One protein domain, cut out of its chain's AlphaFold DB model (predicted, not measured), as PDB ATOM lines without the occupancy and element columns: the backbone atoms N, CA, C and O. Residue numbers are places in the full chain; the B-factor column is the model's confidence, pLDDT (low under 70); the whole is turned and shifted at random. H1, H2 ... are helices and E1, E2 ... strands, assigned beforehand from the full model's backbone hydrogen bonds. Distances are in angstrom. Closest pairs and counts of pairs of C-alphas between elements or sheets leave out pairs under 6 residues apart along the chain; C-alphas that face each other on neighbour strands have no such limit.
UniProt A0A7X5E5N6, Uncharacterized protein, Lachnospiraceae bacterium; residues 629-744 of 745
ATOM      1  N   SER A 629     166.704 174.445 122.135       92.25
ATOM      2  CA  SER A 629     165.300 174.759 122.416       92.25
ATOM      3  C   SER A 629     165.086 176.267 122.562       92.25
ATOM      4  O   SER A 629     164.205 176.818 121.902       92.25
ATOM      5  N   ASP A 630     165.937 176.942 123.333       93.19
ATOM      6  CA  ASP A 630     165.868 178.393 123.535       93.19
ATOM      7  C   ASP A 630     166.135 179.162 122.232       93.19
ATOM      8  O   ASP A 630     165.472 180.157 121.938       93.19
ATOM      9  N   ILE A 631     167.051 178.668 121.390       91.75
ATOM     10  CA  ILE A 631     167.287 179.215 120.045       91.75
ATOM     11  C   ILE A 631     166.030 179.099 119.180       91.75
ATOM     12  O   ILE A 631     165.669 180.059 118.498       91.75
ATOM     13  N   ARG A 632     165.344 177.951 119.201       89.19
ATOM     14  CA  ARG A 632     164.102 177.743 118.437       89.19
ATOM     15  C   ARG A 632     162.964 178.634 118.930       89.19
ATOM     16  O   ARG A 632     162.163 179.073 118.110       89.19
ATOM     17  N   GLU A 633     162.893 178.913 120.230       88.75
ATOM     18  CA  GLU A 633     161.923 179.861 120.788       88.75
ATOM     19  C   GLU A 633     162.250 181.305 120.375       88.75
ATOM     20  O   GLU A 633     161.358 182.052 119.970       88.75
ATOM     21  N   ALA A 634     163.530 181.688 120.405       85.75
ATOM     22  CA  ALA A 634     163.989 183.017 120.002       85.75
ATOM     23  C   ALA A 634     163.941 183.253 118.476       85.75
ATOM     24  O   ALA A 634     163.881 184.401 118.027       85.75
ATOM     25  N   CYS A 635     163.964 182.188 117.668       82.69
ATOM     26  CA  CYS A 635     164.024 182.240 116.206       82.69
ATOM     27  C   CYS A 635     162.837 181.495 115.576       82.69
ATOM     28  O   CYS A 635     162.927 180.308 115.253       82.69
ATOM     29  N   ALA A 636     161.726 182.201 115.345       66.75
ATOM     30  CA  ALA A 636     160.576 181.639 114.640       66.75
ATOM     31  C   ALA A 636     160.981 181.135 113.237       66.75
ATOM     32  O   ALA A 636     161.337 181.929 112.370       66.75
ATOM     33  N   GLY A 637     160.915 179.816 113.008       63.47
ATOM     34  CA  GLY A 637     161.237 179.195 111.714       63.47
ATOM     35  C   GLY A 637     162.666 178.657 111.559       63.47
ATOM     36  O   GLY A 637     163.109 178.478 110.430       63.47
ATOM     37  N   TYR A 638     163.379 178.388 112.658       65.88
ATOM     38  CA  TYR A 638     164.726 177.799 112.646       65.88
ATOM     39  C   TYR A 638     164.847 176.550 111.742       65.88
ATOM     40  O   TYR A 638     164.223 175.519 112.007       65.88
ATOM     41  N   THR A 639     165.690 176.629 110.709       66.25
ATOM     42  CA  THR A 639     166.048 175.500 109.826       66.25
ATOM     43  C   THR A 639     167.554 175.231 109.812       66.25
ATOM     44  O   THR A 639     167.955 174.072 109.941       66.25
ATOM     45  N   GLN A 640     168.371 176.282 109.684       78.75
ATOM     46  CA  GLN A 640     169.838 176.268 109.741       78.75
ATOM     47  C   GLN A 640     170.341 177.713 109.896       78.75
ATOM     48  O   GLN A 640     169.944 178.565 109.102       78.75
ATOM     49  N   MET A 641     171.148 178.017 110.918       83.75
ATOM     50  CA  MET A 641     171.732 179.355 111.114       83.75
ATOM     51  C   MET A 641     173.094 179.275 111.823       83.75
ATOM     52  O   MET A 641     173.290 178.360 112.636       83.75
ATOM     53  N   PRO A 642     173.997 180.246 111.592       90.88
ATOM     54  CA  PRO A 642     175.217 180.397 112.377       90.88
ATOM     55  C   PRO A 642     174.919 180.751 113.837       90.88
ATOM     56  O   PRO A 642     174.050 181.585 114.119       90.88
ATOM     57  N   ILE A 643     175.645 180.128 114.770       93.06
ATOM     58  CA  ILE A 643     175.491 180.362 116.214       93.06
ATOM     59  C   ILE A 643     176.814 180.843 116.807       93.06
ATOM     60  O   ILE A 643     177.830 180.153 116.738       93.06
ATOM     61  N   VAL A 644     176.775 181.999 117.465       93.25
ATOM     62  CA  VAL A 644     177.881 182.541 118.252       93.25
ATOM     63  C   VAL A 644     177.670 182.184 119.725       93.25
ATOM     64  O   VAL A 644     176.875 182.815 120.422       93.25
ATOM     65  N   LEU A 645     178.372 181.151 120.199       93.56
ATOM     66  CA  LEU A 645     178.410 180.752 121.611       93.56
ATOM     67  C   LEU A 645     179.524 181.511 122.330       93.56
ATOM     68  O   LEU A 645     180.695 181.297 122.023       93.56
ATOM     69  N   VAL A 646     179.172 182.361 123.293       92.31
ATOM     70  CA  VAL A 646     180.125 183.233 123.994       92.31
ATOM     71  C   VAL A 646     180.401 182.742 125.410       92.31
ATOM     72  O   VAL A 646     179.480 182.594 126.214       92.31
ATOM     73  N   GLY A 647     181.683 182.553 125.730       89.81
ATOM     74  CA  GLY A 647     182.150 182.188 127.066       89.81
ATOM     75  C   GLY A 647     182.104 180.683 127.355       89.81
ATOM     76  O   GLY A 647     182.143 179.851 126.451       89.81
ATOM     77  N   THR A 648     182.065 180.342 128.641       89.38
ATOM     78  CA  THR A 648     182.095 178.969 129.171       89.38
ATOM     79  C   THR A 648     180.856 178.677 129.993       89.38
ATOM     80  O   THR A 648     180.432 179.527 130.772       89.38
ATOM     81  N   TYR A 649     180.354 177.448 129.927       88.94
ATOM     82  CA  TYR A 649     179.319 176.991 130.848       88.94
ATOM     83  C   TYR A 649     179.866 175.899 131.762       88.94
ATOM     84  O   TYR A 649     180.228 174.817 131.305       88.94
ATOM     85  N   TYR A 650     179.927 176.193 133.059       82.75
ATOM     86  CA  TYR A 650     180.324 175.223 134.069       82.75
ATOM     87  C   TYR A 650     179.094 174.483 134.577       82.75
ATOM     88  O   TYR A 650     178.118 175.093 135.007       82.75
ATOM     89  N   HIS A 651     179.167 173.158 134.562       71.69
ATOM     90  CA  HIS A 651     178.196 172.319 135.253       71.69
ATOM     91  C   HIS A 651     178.188 172.643 136.749       71.69
ATOM     92  O   HIS A 651     179.246 172.899 137.329       71.69
ATOM     93  N   GLU A 652     177.021 172.566 137.391       66.62
ATOM     94  CA  GLU A 652     176.969 172.578 138.852       66.62
ATOM     95  C   GLU A 652     177.849 171.442 139.396       66.62
ATOM     96  O   GLU A 652     177.703 170.281 138.998       66.62
ATOM     97  N   GLU A 653     178.788 171.781 140.286       57.97
ATOM     98  CA  GLU A 653     179.715 170.824 140.890       57.97
ATOM     99  C   GLU A 653     178.945 169.803 141.738       57.97
ATOM    100  O   GLU A 653     178.739 169.958 142.938       57.97
ATOM    101  N   ASN A 654     178.537 168.704 141.118       56.47
ATOM    102  CA  ASN A 654     177.933 167.563 141.799       56.47
ATOM    103  C   ASN A 654     178.981 166.511 142.214       56.47
ATOM    104  O   ASN A 654     178.625 165.408 142.629       56.47
ATOM    105  N   GLY A 655     180.277 166.834 142.101       55.81
ATOM    106  CA  GLY A 655     181.398 165.949 142.440       55.81
ATOM    107  C   GLY A 655     181.556 164.729 141.520       55.81
ATOM    108  O   GLY A 655     182.394 163.873 141.796       55.81
ATOM    109  N   LEU A 656     180.757 164.633 140.449       53.06
ATOM    110  CA  LEU A 656     180.741 163.505 139.507       53.06
ATOM    111  C   LEU A 656     181.527 163.779 138.218       53.06
ATOM    112  O   LEU A 656     181.835 162.840 137.489       53.06
ATOM    113  N   ILE A 657     181.855 165.042 137.938       57.25
ATOM    114  CA  ILE A 657     182.613 165.450 136.753       57.25
ATOM    115  C   ILE A 657     184.066 165.614 137.163       57.25
ATOM    116  O   ILE A 657     184.408 166.484 137.965       57.25
ATOM    117  N   MET A 658     184.927 164.747 136.642       57.94
ATOM    118  CA  MET A 658     186.341 164.781 136.978       57.94
ATOM    119  C   MET A 658     187.138 165.600 135.960       57.94
ATOM    120  O   MET A 658     186.987 165.378 134.760       57.94
ATOM    121  N   PRO A 659     188.047 166.483 136.407       51.38
ATOM    122  CA  PRO A 659     188.954 167.189 135.516       51.38
ATOM    123  C   PRO A 659     190.020 166.208 135.005       51.38
ATOM    124  O   PRO A 659     191.063 166.017 135.630       51.38
ATOM    125  N   TYR A 660     189.742 165.546 133.882       59.97
ATOM    126  CA  TYR A 660     190.712 164.725 133.159       59.97
ATOM    127  C   TYR A 660     191.067 165.340 131.819       59.97
ATOM    128  O   TYR A 660     190.259 166.012 131.189       59.97
ATOM    129  N   GLU A 661     192.283 165.033 131.374       56.47
ATOM    130  CA  GLU A 661     192.939 165.614 130.201       56.47
ATOM    131  C   GLU A 661     192.109 165.563 128.903       56.47
ATOM    132  O   GLU A 661     192.340 166.373 128.015       56.47
ATOM    133  N   LEU A 662     191.162 164.622 128.786       57.50
ATOM    134  CA  LEU A 662     190.329 164.406 127.593       57.50
ATOM    135  C   LEU A 662     188.850 164.083 127.893       57.50
ATOM    136  O   LEU A 662     188.072 163.874 126.968       57.50
ATOM    137  N   ALA A 663     188.454 164.073 129.172       60.09
ATOM    138  CA  ALA A 663     187.070 163.842 129.616       60.09
ATOM    139  C   ALA A 663     186.419 165.146 130.124       60.09
ATOM    140  O   ALA A 663     185.584 165.138 131.028       60.09
ATOM    141  N   GLY A 664     186.871 166.284 129.592       72.44
ATOM    142  CA  GLY A 664     186.311 167.600 129.886       72.44
ATOM    143  C   GLY A 664     185.008 167.840 129.126       72.44
ATOM    144  O   GLY A 664     184.796 167.288 128.049       72.44
ATOM    145  N   SER A 665     184.133 168.677 129.684       84.94
ATOM    146  CA  SER A 665     182.915 169.108 128.994       84.94
ATOM    147  C   SER A 665     183.253 169.965 127.775       84.94
ATOM    148  O   SER A 665     184.088 170.872 127.879       84.94
ATOM    149  N   PHE A 666     182.549 169.754 126.659       88.31
ATOM    150  CA  PHE A 666     182.691 170.573 125.447       88.31
ATOM    151  C   PHE A 666     182.419 172.066 125.686       88.31
ATOM    152  O   PHE A 666     182.956 172.903 124.968       88.31
ATOM    153  N   TYR A 667     181.658 172.403 126.728       89.25
ATOM    154  CA  TYR A 667     181.318 173.776 127.111       89.25
ATOM    155  C   TYR A 667     182.350 174.449 128.030       89.25
ATOM    156  O   TYR A 667     182.225 175.630 128.363       89.25
ATOM    157  N   THR A 668     183.383 173.709 128.444       85.19
ATOM    158  CA  THR A 668     184.462 174.200 129.326       85.19
ATOM    159  C   THR A 668     185.855 173.984 128.744       85.19
ATOM    160  O   THR A 668     186.784 174.718 129.090       85.19
ATOM    161  N   VAL A 669     186.012 172.992 127.859       80.62
ATOM    162  CA  VAL A 669     187.287 172.663 127.220       80.62
ATOM    163  C   VAL A 669     187.840 173.872 126.475       80.62
ATOM    164  O   VAL A 669     187.093 174.652 125.882       80.62
ATOM    165  N   ASP A 670     189.160 174.056 126.563       78.38
ATOM    166  CA  ASP A 670     189.881 175.193 125.984       78.38
ATOM    167  C   ASP A 670     189.245 176.547 126.328       78.38
ATOM    168  O   ASP A 670     189.290 177.490 125.543       78.38
ATOM    169  N   LYS A 671     188.643 176.631 127.524       82.12
ATOM    170  CA  LYS A 671     187.944 177.813 128.035       82.12
ATOM    171  C   LYS A 671     186.788 178.255 127.131       82.12
ATOM    172  O   LYS A 671     186.568 179.452 126.963       82.12
ATOM    173  N   GLY A 672     186.029 177.286 126.614       80.25
ATOM    174  CA  GLY A 672     184.793 177.522 125.863       80.25
ATOM    175  C   GLY A 672     185.036 177.671 124.368       80.25
ATOM    176  O   GLY A 672     184.486 178.568 123.738       80.25
ATOM    177  N   ASN A 673     185.887 176.823 123.784       86.19
ATOM    178  CA  ASN A 673     186.198 176.906 122.360       86.19
ATOM    179  C   ASN A 673     184.933 176.711 121.501       86.19
ATOM    180  O   ASN A 673     184.351 175.625 121.445       86.19
ATOM    181  N   ILE A 674     184.539 177.777 120.798       88.44
ATOM    182  CA  ILE A 674     183.322 177.816 119.981       88.44
ATOM    183  C   ILE A 674     183.314 176.761 118.872       88.44
ATOM    184  O   ILE A 674     182.286 176.130 118.640       88.44
ATOM    185  N   VAL A 675     184.462 176.504 118.241       87.25
ATOM    186  CA  VAL A 675     184.591 175.496 117.180       87.25
ATOM    187  C   VAL A 675     184.253 174.112 117.723       87.25
ATOM    188  O   VAL A 675     183.525 173.357 117.083       87.25
ATOM    189  N   ARG A 676     184.754 173.779 118.918       88.00
ATOM    190  CA  ARG A 676     184.485 172.489 119.566       88.00
ATOM    191  C   ARG A 676     183.029 172.362 119.992       88.00
ATOM    192  O   ARG A 676     182.428 171.324 119.737       88.00
ATOM    193  N   MET A 677     182.445 173.414 120.568       91.81
ATOM    194  CA  MET A 677     181.028 173.403 120.945       91.81
ATOM    195  C   MET A 677     180.119 173.208 119.727       91.81
ATOM    196  O   MET A 677     179.272 172.318 119.738       91.81
ATOM    197  N   ILE A 678     180.322 173.968 118.645       91.81
ATOM    198  CA  ILE A 678     179.505 173.845 117.429       91.81
ATOM    199  C   ILE A 678     179.702 172.481 116.760       91.81
ATOM    200  O   ILE A 678     178.718 171.826 116.419       91.81
ATOM    201  N   ARG A 679     180.940 171.984 116.632       90.19
ATOM    202  CA  ARG A 679     181.187 170.637 116.085       90.19
ATOM    203  C   ARG A 679     180.570 169.539 116.941       90.19
ATOM    204  O   ARG A 679     180.077 168.560 116.392       90.19
ATOM    205  N   PHE A 680     180.552 169.699 118.263       92.12
ATOM    206  CA  PHE A 680     179.836 168.784 119.140       92.12
ATOM    207  C   PHE A 680     178.331 168.789 118.844       92.12
ATOM    208  O   PHE A 680     177.750 167.718 118.666       92.12
ATOM    209  N   MET A 681     177.709 169.966 118.701       93.25
ATOM    210  CA  MET A 681     176.299 170.077 118.296       93.25
ATOM    211  C   MET A 681     176.041 169.398 116.938       93.25
ATOM    212  O   MET A 681     175.089 168.628 116.803       93.25
ATOM    213  N   GLN A 682     176.914 169.611 115.951       90.62
ATOM    214  CA  GLN A 682     176.828 168.956 114.640       90.62
ATOM    215  C   GLN A 682     176.977 167.432 114.748       90.62
ATOM    216  O   GLN A 682     176.196 166.694 114.151       90.62
ATOM    217  N   ALA A 683     177.917 166.944 115.563       88.56
ATOM    218  CA  ALA A 683     178.118 165.518 115.817       88.56
ATOM    219  C   ALA A 683     176.920 164.868 116.539       88.56
ATOM    220  O   ALA A 683     176.670 163.679 116.361       88.56
ATOM    221  N   GLN A 684     176.144 165.639 117.312       89.94
ATOM    222  CA  GLN A 684     174.852 165.205 117.866       89.94
ATOM    223  C   GLN A 684     173.709 165.197 116.830       89.94
ATOM    224  O   GLN A 684     172.611 164.734 117.139       89.94
ATOM    225  N   GLY A 685     173.946 165.685 115.609       89.25
ATOM    226  CA  GLY A 685     172.967 165.728 114.523       89.25
ATOM    227  C   GLY A 685     172.151 167.021 114.440       89.25
ATOM    228  O   GLY A 685     171.150 167.052 113.723       89.25
ATOM    229  N   TYR A 686     172.539 168.085 115.153       90.56
ATOM    230  CA  TYR A 686     171.895 169.393 115.006       90.56
ATOM    231  C   TYR A 686     172.385 170.118 113.750       90.56
ATOM    232  O   TYR A 686     173.577 170.130 113.447       90.56
ATOM    233  N   ASN A 687     171.457 170.763 113.040       87.94
ATOM    234  CA  ASN A 687     171.749 171.534 111.834       87.94
ATOM    235  C   ASN A 687     172.174 172.970 112.188       87.94
ATOM    236  O   ASN A 687     171.381 173.906 112.087       87.94
ATOM    237  N   VAL A 688     173.406 173.115 112.677       89.94
ATOM    238  CA  VAL A 688     174.008 174.391 113.096       89.94
ATOM    239  C   VAL A 688     175.206 174.733 112.214       89.94
ATOM    240  O   VAL A 688     175.988 173.842 111.873       89.94
ATOM    241  N   ASP A 689     175.378 176.016 111.897       89.75
ATOM    242  CA  ASP A 689     176.527 176.492 111.122       89.75
ATOM    243  C   ASP A 689     177.581 177.151 112.010       89.75
ATOM    244  O   ASP A 689     177.287 177.724 113.064       89.75
ATOM    245  N   MET A 690     178.830 177.083 111.551       89.88
ATOM    246  CA  MET A 690     179.926 177.843 112.141       89.88
ATOM    247  C   MET A 690     179.723 179.342 111.868       89.88
ATOM    248  O   MET A 690     179.436 179.702 110.725       89.88
ATOM    249  N   PRO A 691     179.891 180.219 112.871       89.75
ATOM    250  CA  PRO A 691     179.861 181.659 112.648       89.75
ATOM    251  C   PRO A 691     181.124 182.147 111.934       89.75
ATOM    252  O   PRO A 691     182.205 181.573 112.101       89.75
ATOM    253  N   THR A 692     180.993 183.228 111.166       88.25
ATOM    254  CA  THR A 692     182.141 183.889 110.530       88.25
ATOM    255  C   THR A 692     182.925 184.736 111.544       88.25
ATOM    256  O   THR A 692     182.370 185.137 112.575       88.25
ATOM    257  N   PRO A 693     184.206 185.050 111.273       85.00
ATOM    258  CA  PRO A 693     184.991 185.977 112.089       85.00
ATOM    259  C   PRO A 693     184.288 187.320 112.339       85.00
ATOM    260  O   PRO A 693     184.289 187.834 113.458       85.00
ATOM    261  N   GLU A 694     183.617 187.861 111.320       86.50
ATOM    262  CA  GLU A 694     182.878 189.121 111.411       86.50
ATOM    263  C   GLU A 694     181.668 188.999 112.339       86.50
ATOM    264  O   GLU A 694     181.446 189.886 113.154       86.50
ATOM    265  N   GLN A 695     180.920 187.891 112.273       89.38
ATOM    266  CA  GLN A 695     179.774 187.647 113.158       89.38
ATOM    267  C   GLN A 695     180.202 187.514 114.624       89.38
ATOM    268  O   GLN A 695     179.515 187.993 115.524       89.38
ATOM    269  N   ILE A 696     181.356 186.891 114.880       87.44
ATOM    270  CA  ILE A 696     181.924 186.815 116.232       87.44
ATOM    271  C   ILE A 696     182.329 188.215 116.711       87.44
ATOM    272  O   ILE A 696     182.012 188.582 117.842       87.44
ATOM    273  N   ALA A 697     182.995 189.010 115.871       86.00
ATOM    274  CA  ALA A 697     183.398 190.371 116.222       86.00
ATOM    275  C   ALA A 697     182.192 191.305 116.457       86.00
ATOM    276  O   ALA A 697     182.180 192.076 117.416       86.00
ATOM    277  N   ASP A 698     181.159 191.205 115.623       88.44
ATOM    278  CA  ASP A 698     179.910 191.961 115.756       88.44
ATOM    279  C   ASP A 698     179.166 191.601 117.052       88.44
ATOM    280  O   ASP A 698     178.640 192.475 117.745       88.44
ATOM    281  N   SER A 699     179.224 190.327 117.464       88.62
ATOM    282  CA  SER A 699     178.545 189.850 118.672       88.62
ATOM    283  C   SER A 699     178.924 190.624 119.941       88.62
ATOM    284  O   SER A 699     178.060 190.830 120.794       88.62
ATOM    285  N   TYR A 700     180.167 191.121 120.051       87.25
ATOM    286  CA  TYR A 700     180.641 191.875 121.219       87.25
ATOM    287  C   TYR A 700     179.818 193.139 121.480       87.25
ATOM    288  O   TYR A 700     179.564 193.465 122.639       87.25
ATOM    289  N   GLY A 701     179.346 193.811 120.422       85.44
ATOM    290  CA  GLY A 701     178.507 195.008 120.532       85.44
ATOM    291  C   GLY A 701     177.122 194.742 121.129       85.44
ATOM    292  O   GLY A 701     176.390 195.678 121.445       85.44
ATOM    293  N   HIS A 702     176.753 193.473 121.306       87.75
ATOM    294  CA  HIS A 702     175.451 193.054 121.810       87.75
ATOM    295  C   HIS A 702     175.500 192.392 123.192       87.75
ATOM    296  O   HIS A 702     174.439 192.137 123.760       87.75
ATOM    297  N   LEU A 703     176.692 192.131 123.745       89.62
ATOM    298  CA  LEU A 703     176.850 191.352 124.980       89.62
ATOM    299  C   LEU A 703     176.526 192.116 126.265       89.62
ATOM    300  O   LEU A 703     176.199 191.468 127.260       89.62
ATOM    301  N   GLU A 704     176.645 193.448 126.269       85.50
ATOM    302  CA  GLU A 704     176.518 194.269 127.485       85.50
ATOM    303  C   GLU A 704     175.117 194.156 128.109       85.50
ATOM    304  O   GLU A 704     174.984 193.965 129.316       85.50
ATOM    305  N   ASP A 705     174.079 194.136 127.269       85.19
ATOM    306  CA  ASP A 705     172.679 194.027 127.698       85.19
ATOM    307  C   ASP A 705     172.184 192.573 127.833       85.19
ATOM    308  O   ASP A 705     171.039 192.334 128.231       85.19
ATOM    309  N   MET A 706     173.006 191.583 127.471       93.75
ATOM    310  CA  MET A 706     172.622 190.171 127.518       93.75
ATOM    311  C   MET A 706     173.005 189.549 128.871       93.75
ATOM    312  O   MET A 706     174.182 189.578 129.246       93.75
ATOM    313  N   PRO A 707     172.061 188.936 129.610       94.88
ATOM    314  CA  PRO A 707     172.405 188.121 130.769       94.88
ATOM    315  C   PRO A 707     173.031 186.788 130.330       94.88
ATOM    316  O   PRO A 707     172.852 186.350 129.193       94.88
ATOM    317  N   SER A 708     173.738 186.115 131.238       94.44
ATOM    318  CA  SER A 708     174.260 184.764 130.988       94.44
ATOM    319  C   SER A 708     173.141 183.715 130.983       94.44
ATOM    320  O   SER A 708     172.204 183.772 131.787       94.44
ATOM    321  N   TRP A 709     173.244 182.740 130.086       94.81
ATOM    322  CA  TRP A 709     172.365 181.577 129.994       94.81
ATOM    323  C   TRP A 709     172.400 180.779 131.312       94.81
ATOM    324  O   TRP A 709     173.481 180.650 131.895       94.81
ATOM    325  N   PRO A 710     171.262 180.272 131.835       93.75
ATOM    326  CA  PRO A 710     169.942 180.102 131.202       93.75
ATOM    327  C   PRO A 710     168.927 181.242 131.429       93.75
ATOM    328  O   PRO A 710     167.719 181.047 131.296       93.75
ATOM    329  N   VAL A 711     169.356 182.453 131.805       94.38
ATOM    330  CA  VAL A 711     168.414 183.555 132.086       94.38
ATOM    331  C   VAL A 711     167.732 184.034 130.799       94.38
ATOM    332  O   VAL A 711     168.385 184.205 129.770       94.38
ATOM    333  N   LYS A 712     166.417 184.307 130.847       90.88
ATOM    334  CA  LYS A 712     165.657 184.824 129.695       90.88
ATOM    335  C   LYS A 712     166.311 186.091 129.123       90.88
ATOM    336  O   LYS A 712     166.570 187.037 129.858       90.88
ATOM    337  N   GLY A 713     166.529 186.112 127.806       91.12
ATOM    338  CA  GLY A 713     167.248 187.183 127.101       91.12
ATOM    339  C   GLY A 713     168.731 186.887 126.827       91.12
ATOM    340  O   GLY A 713     169.368 187.655 126.113       91.12
ATOM    341  N   SER A 714     169.267 185.770 127.337       94.38
ATOM    342  CA  SER A 714     170.627 185.267 127.045       94.38
ATOM    343  C   SER A 714     170.817 184.717 125.628       94.38
ATOM    344  O   SER A 714     171.951 184.562 125.170       94.38
ATOM    345  N   VAL A 715     169.713 184.443 124.929       94.56
ATOM    346  CA  VAL A 715     169.677 184.038 123.522       94.56
ATOM    347  C   VAL A 715     169.033 185.153 122.712       94.56
ATOM    348  O   VAL A 715     167.923 185.591 123.026       94.56
ATOM    349  N   LYS A 716     169.721 185.619 121.668       92.25
ATOM    350  CA  LYS A 716     169.272 186.752 120.853       92.25
ATOM    351  C   LYS A 716     169.492 186.487 119.367       92.25
ATOM    352  O   LYS A 716     170.599 186.171 118.942       92.25
ATOM    353  N   ASN A 717     168.433 186.646 118.577       90.81
ATOM    354  CA  ASN A 717     168.501 186.647 117.117       90.81
ATOM    355  C   ASN A 717     168.813 188.065 116.625       90.81
ATOM    356  O   ASN A 717     168.084 188.996 116.974       90.81
ATOM    357  N   ILE A 718     169.880 188.230 115.839       88.00
ATOM    358  CA  ILE A 718     170.350 189.550 115.372       88.00
ATOM    359  C   ILE A 718     170.167 189.718 113.852       88.00
ATOM    360  O   ILE A 718     170.548 190.723 113.269       88.00
ATOM    361  N   GLY A 719     169.462 188.785 113.203       78.94
ATOM    362  CA  GLY A 719     169.200 188.844 111.767       78.94
ATOM    363  C   GLY A 719     170.415 188.379 110.969       78.94
ATOM    364  O   GLY A 719     171.272 189.165 110.590       78.94
ATOM    365  N   GLY A 720     170.473 187.071 110.710       83.81
ATOM    366  CA  GLY A 720     171.567 186.416 109.982       83.81
ATOM    367  C   GLY A 720     172.374 185.438 110.837       83.81
ATOM    368  O   GLY A 720     172.901 184.472 110.298       83.81
ATOM    369  N   TYR A 721     172.400 185.622 112.161       91.06
ATOM    370  CA  TYR A 721     172.991 184.687 113.123       91.06
ATOM    371  C   TYR A 721     172.353 184.838 114.517       91.06
ATOM    372  O   TYR A 721     171.585 185.774 114.774       91.06
ATOM    373  N   VAL A 722     172.650 183.892 115.413       93.06
ATOM    374  CA  VAL A 722     172.137 183.859 116.792       93.06
ATOM    375  C   VAL A 722     173.288 183.965 117.785       93.06
ATOM    376  O   VAL A 722     174.286 183.265 117.641       93.06
ATOM    377  N   ILE A 723     173.135 184.797 118.813       94.25
ATOM    378  CA  ILE A 723     174.075 184.886 119.935       94.25
ATOM    379  C   ILE A 723     173.506 184.122 121.124       94.25
ATOM    380  O   ILE A 723     172.347 184.317 121.496       94.25
ATOM    381  N   VAL A 724     174.348 183.301 121.746       95.31
ATOM    382  CA  VAL A 724     174.079 182.639 123.023       95.31
ATOM    383  C   VAL A 724     175.200 183.005 123.990       95.31
ATOM    384  O   VAL A 724     176.344 182.580 123.817       95.31
ATOM    385  N   LYS A 725     174.882 183.794 125.018       95.31
ATOM    386  CA  LYS A 725     175.859 184.198 126.036       95.31
ATOM    387  C   LYS A 725     175.868 183.182 127.175       95.31
ATOM    388  O   LYS A 725     174.979 183.209 128.016       95.31
ATOM    389  N   LEU A 726     176.857 182.290 127.215       94.25
ATOM    390  CA  LEU A 726     177.013 181.290 128.282       94.25
ATOM    391  C   LEU A 726     177.617 181.908 129.548       94.25
ATOM    392  O   LEU A 726     177.168 181.639 130.658       94.25
ATOM    393  N   SER A 727     178.618 182.767 129.374       92.25
ATOM    394  CA  SER A 727     179.224 183.569 130.436       92.25
ATOM    395  C   SER A 727     179.832 184.841 129.858       92.25
ATOM    396  O   SER A 727     179.851 185.041 128.643       92.25
ATOM    397  N   GLU A 728     180.409 185.677 130.721       90.50
ATOM    398  CA  GLU A 728     181.325 186.714 130.250       90.50
ATOM    399  C   GLU A 728     182.518 186.075 129.509       90.50
ATOM    400  O   GLU A 728     183.051 185.058 129.982       90.50
ATOM    401  N   PRO A 729     182.935 186.620 128.350       86.19
ATOM    402  CA  PRO A 729     184.073 186.104 127.605       86.19
ATOM    403  C   PRO A 729     185.372 186.377 128.369       86.19
ATOM    404  O   PRO A 729     185.693 187.511 128.719       86.19
ATOM    405  N   SER A 730     186.154 185.327 128.623       84.38
ATOM    406  CA  SER A 730     187.499 185.486 129.187       84.38
ATOM    407  C   SER A 730     188.497 185.919 128.107       84.38
ATOM    408  O   SER A 730     188.319 185.577 126.941       84.38
ATOM    409  N   GLN A 731     189.605 186.571 128.483       80.06
ATOM    410  CA  GLN A 731     190.671 186.921 127.528       80.06
ATOM    411  C   GLN A 731     191.141 185.706 126.721       80.06
ATOM    412  O   GLN A 731     191.333 185.780 125.520       80.06
ATOM    413  N   ALA A 732     191.242 184.546 127.363       72.50
ATOM    414  CA  ALA A 732     191.675 183.340 126.681       72.50
ATOM    415  C   ALA A 732     190.607 182.745 125.743       72.50
ATOM    416  O   ALA A 732     190.974 182.061 124.796       72.50
ATOM    417  N   TRP A 733     189.313 183.009 125.969       81.75
ATOM    418  CA  TRP A 733     188.267 182.703 124.985       81.75
ATOM    419  C   TRP A 733     188.470 183.562 123.728       81.75
ATOM    420  O   TRP A 733     188.485 183.032 122.617       81.75
ATOM    421  N   ILE A 734     188.752 184.855 123.918       78.00
ATOM    422  CA  ILE A 734     189.072 185.806 122.841       78.00
ATOM    423  C   ILE A 734     190.337 185.363 122.085       78.00
ATOM    424  O   ILE A 734     190.339 185.299 120.858       78.00
ATOM    425  N   ASP A 735     191.393 184.973 122.799       70.12
ATOM    426  CA  ASP A 735     192.641 184.494 122.191       70.12
ATOM    427  C   ASP A 735     192.439 183.151 121.458       70.12
ATOM    428  O   ASP A 735     193.026 182.908 120.397       70.12
ATOM    429  N   SER A 736     191.579 182.273 121.995       66.75
ATOM    430  CA  SER A 736     191.229 181.001 121.353       66.75
ATOM    431  C   SER A 736     190.542 181.231 120.011       66.75
ATOM    432  O   SER A 736     190.826 180.501 119.067       66.75
ATOM    433  N   TYR A 737     189.721 182.275 119.887       65.12
ATOM    434  CA  TYR A 737     189.109 182.674 118.624       65.12
ATOM    435  C   TYR A 737     190.172 183.053 117.581       65.12
ATOM    436  O   TYR A 737     190.192 182.470 116.498       65.12
ATOM    437  N   VAL A 738     191.111 183.936 117.940       55.22
ATOM    438  CA  VAL A 738     192.191 184.380 117.036       55.22
ATOM    439  C   VAL A 738     193.034 183.192 116.558       55.22
ATOM    440  O   VAL A 738     193.394 183.094 115.388       55.22
ATOM    441  N   THR A 739     193.303 182.235 117.445       51.66
ATOM    442  CA  THR A 739     194.160 181.079 117.141       51.66
ATOM    443  C   THR A 739     193.425 179.979 116.360       51.66
ATOM    444  O   THR A 739     194.027 179.300 115.526       51.66
ATOM    445  N   SER A 740     192.121 179.790 116.599       47.69
ATOM    446  CA  SER A 740     191.315 178.717 115.990       47.69
ATOM    447  C   SER A 740     190.976 178.959 114.519       47.69
ATOM    448  O   SER A 740     190.673 178.001 113.820       47.69
ATOM    449  N   PHE A 741     191.030 180.199 114.031       45.69
ATOM    450  CA  PHE A 741     190.874 180.479 112.599       45.69
ATOM    451  C   PHE A 741     192.213 180.394 111.849       45.69
ATOM    452  O   PHE A 741     192.262 179.844 110.757       45.69
ATOM    453  N   HIS A 742     193.325 180.808 112.468       35.16
ATOM    454  CA  HIS A 742     194.656 180.790 111.840       35.16
ATOM    455  C   HIS A 742     195.367 179.427 111.807       35.16
ATOM    456  O   HIS A 742     196.404 179.307 111.166       35.16
ATOM    457  N   SER A 743     194.873 178.421 112.531       33.06
ATOM    458  CA  SER A 743     195.475 177.073 112.586       33.06
ATOM    459  C   SER A 743     194.687 176.006 111.817       33.06
ATOM    460  O   SER A 743     195.062 174.831 111.838       33.06
ATOM    461  N   TYR A 744     193.572 176.402 111.200       34.94
ATOM    462  CA  TYR A 744     192.653 175.520 110.478       34.94
ATOM    463  C   TYR A 744     192.517 175.856 108.982       34.94
ATOM    464  O   TYR A 744     192.027 174.993 108.252       34.94
TER     465      TYR A 744
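Overview. This is residues 629 to 744 of the 745 residues of an uncharacterized protein of Lachnospiraceae bacterium (UniProt A0A7X5E5N6). A small sheet of three strands has H3 over one face and H1 over the other, with H2 at its E1 edge and H4 beyond. The long loop of residues 647 to 673 reaches away from this body, its C-alphas 7 to 24 A from the mean of all C-alphas. The printed part has 116 residues, with four named helices and three named strands in the order H1 E1 H2 H3 E2 E3 H4; the sheet's order is E1 E3 E2, mixed. The class is mixed, helices and strands, with under half of the residues in named elements. The whole is compact, with a radius of gyration of the C-alphas of 14.0 A and spans of 39 by 33 by 31 A.

Arrangement. E3, residues 722 to 725, is the inner strand. E1, residues 641 to 646, is its parallel neighbour; N 644 and O 722 are within hydrogen-bond range at 2.8 A. E2, residues 715 to 717, is antiparallel to E3 in a hairpin, with N 716 and O 723 at 2.9 A. H3, residues 693 to 702, is on the sheet at a height of 9.4 A, over E1 and E3; C-alphas 696 and 644 are its closest to E1, 6.2 A. H1, residues 629 to 634, is on the opposite face at a height of 8.5 A; C-alphas 631 and 715 are its closest to E2, 6.4 A. H2, residues 674 to 683, only grazes the sheet; C-alphas 674 and 645 are its closest to E1, 6.0 A. H4, residues 731 to 742, is close to H2 but not clearly touching, C-alphas 740 and 675 being closest at 7.6 A. Every O i to N i+4 pair is within hydrogen-bond range in H1 and H2, 3 of 6 in H3 and 7 of 8 in H4.

Along the chain. H1 begins at C-alpha 629 (165.300, 174.759, 122.416), and H4 ends at C-alpha 742 (194.656, 180.790, 111.840). First to last C-alpha, H4 measures 17.3 A, E1 15.9 A, H3 15.3 A and H2 14.0 A.

Size, cuts and confidence. C-alphas 655 and 719 are the farthest apart, 40.2 A. The printed part has no cut. The links E1 to H2 and H3 to E2 are long. The model's pLDDT is under 70 at residues 636 to 639, 652 to 663 and 736 to 744.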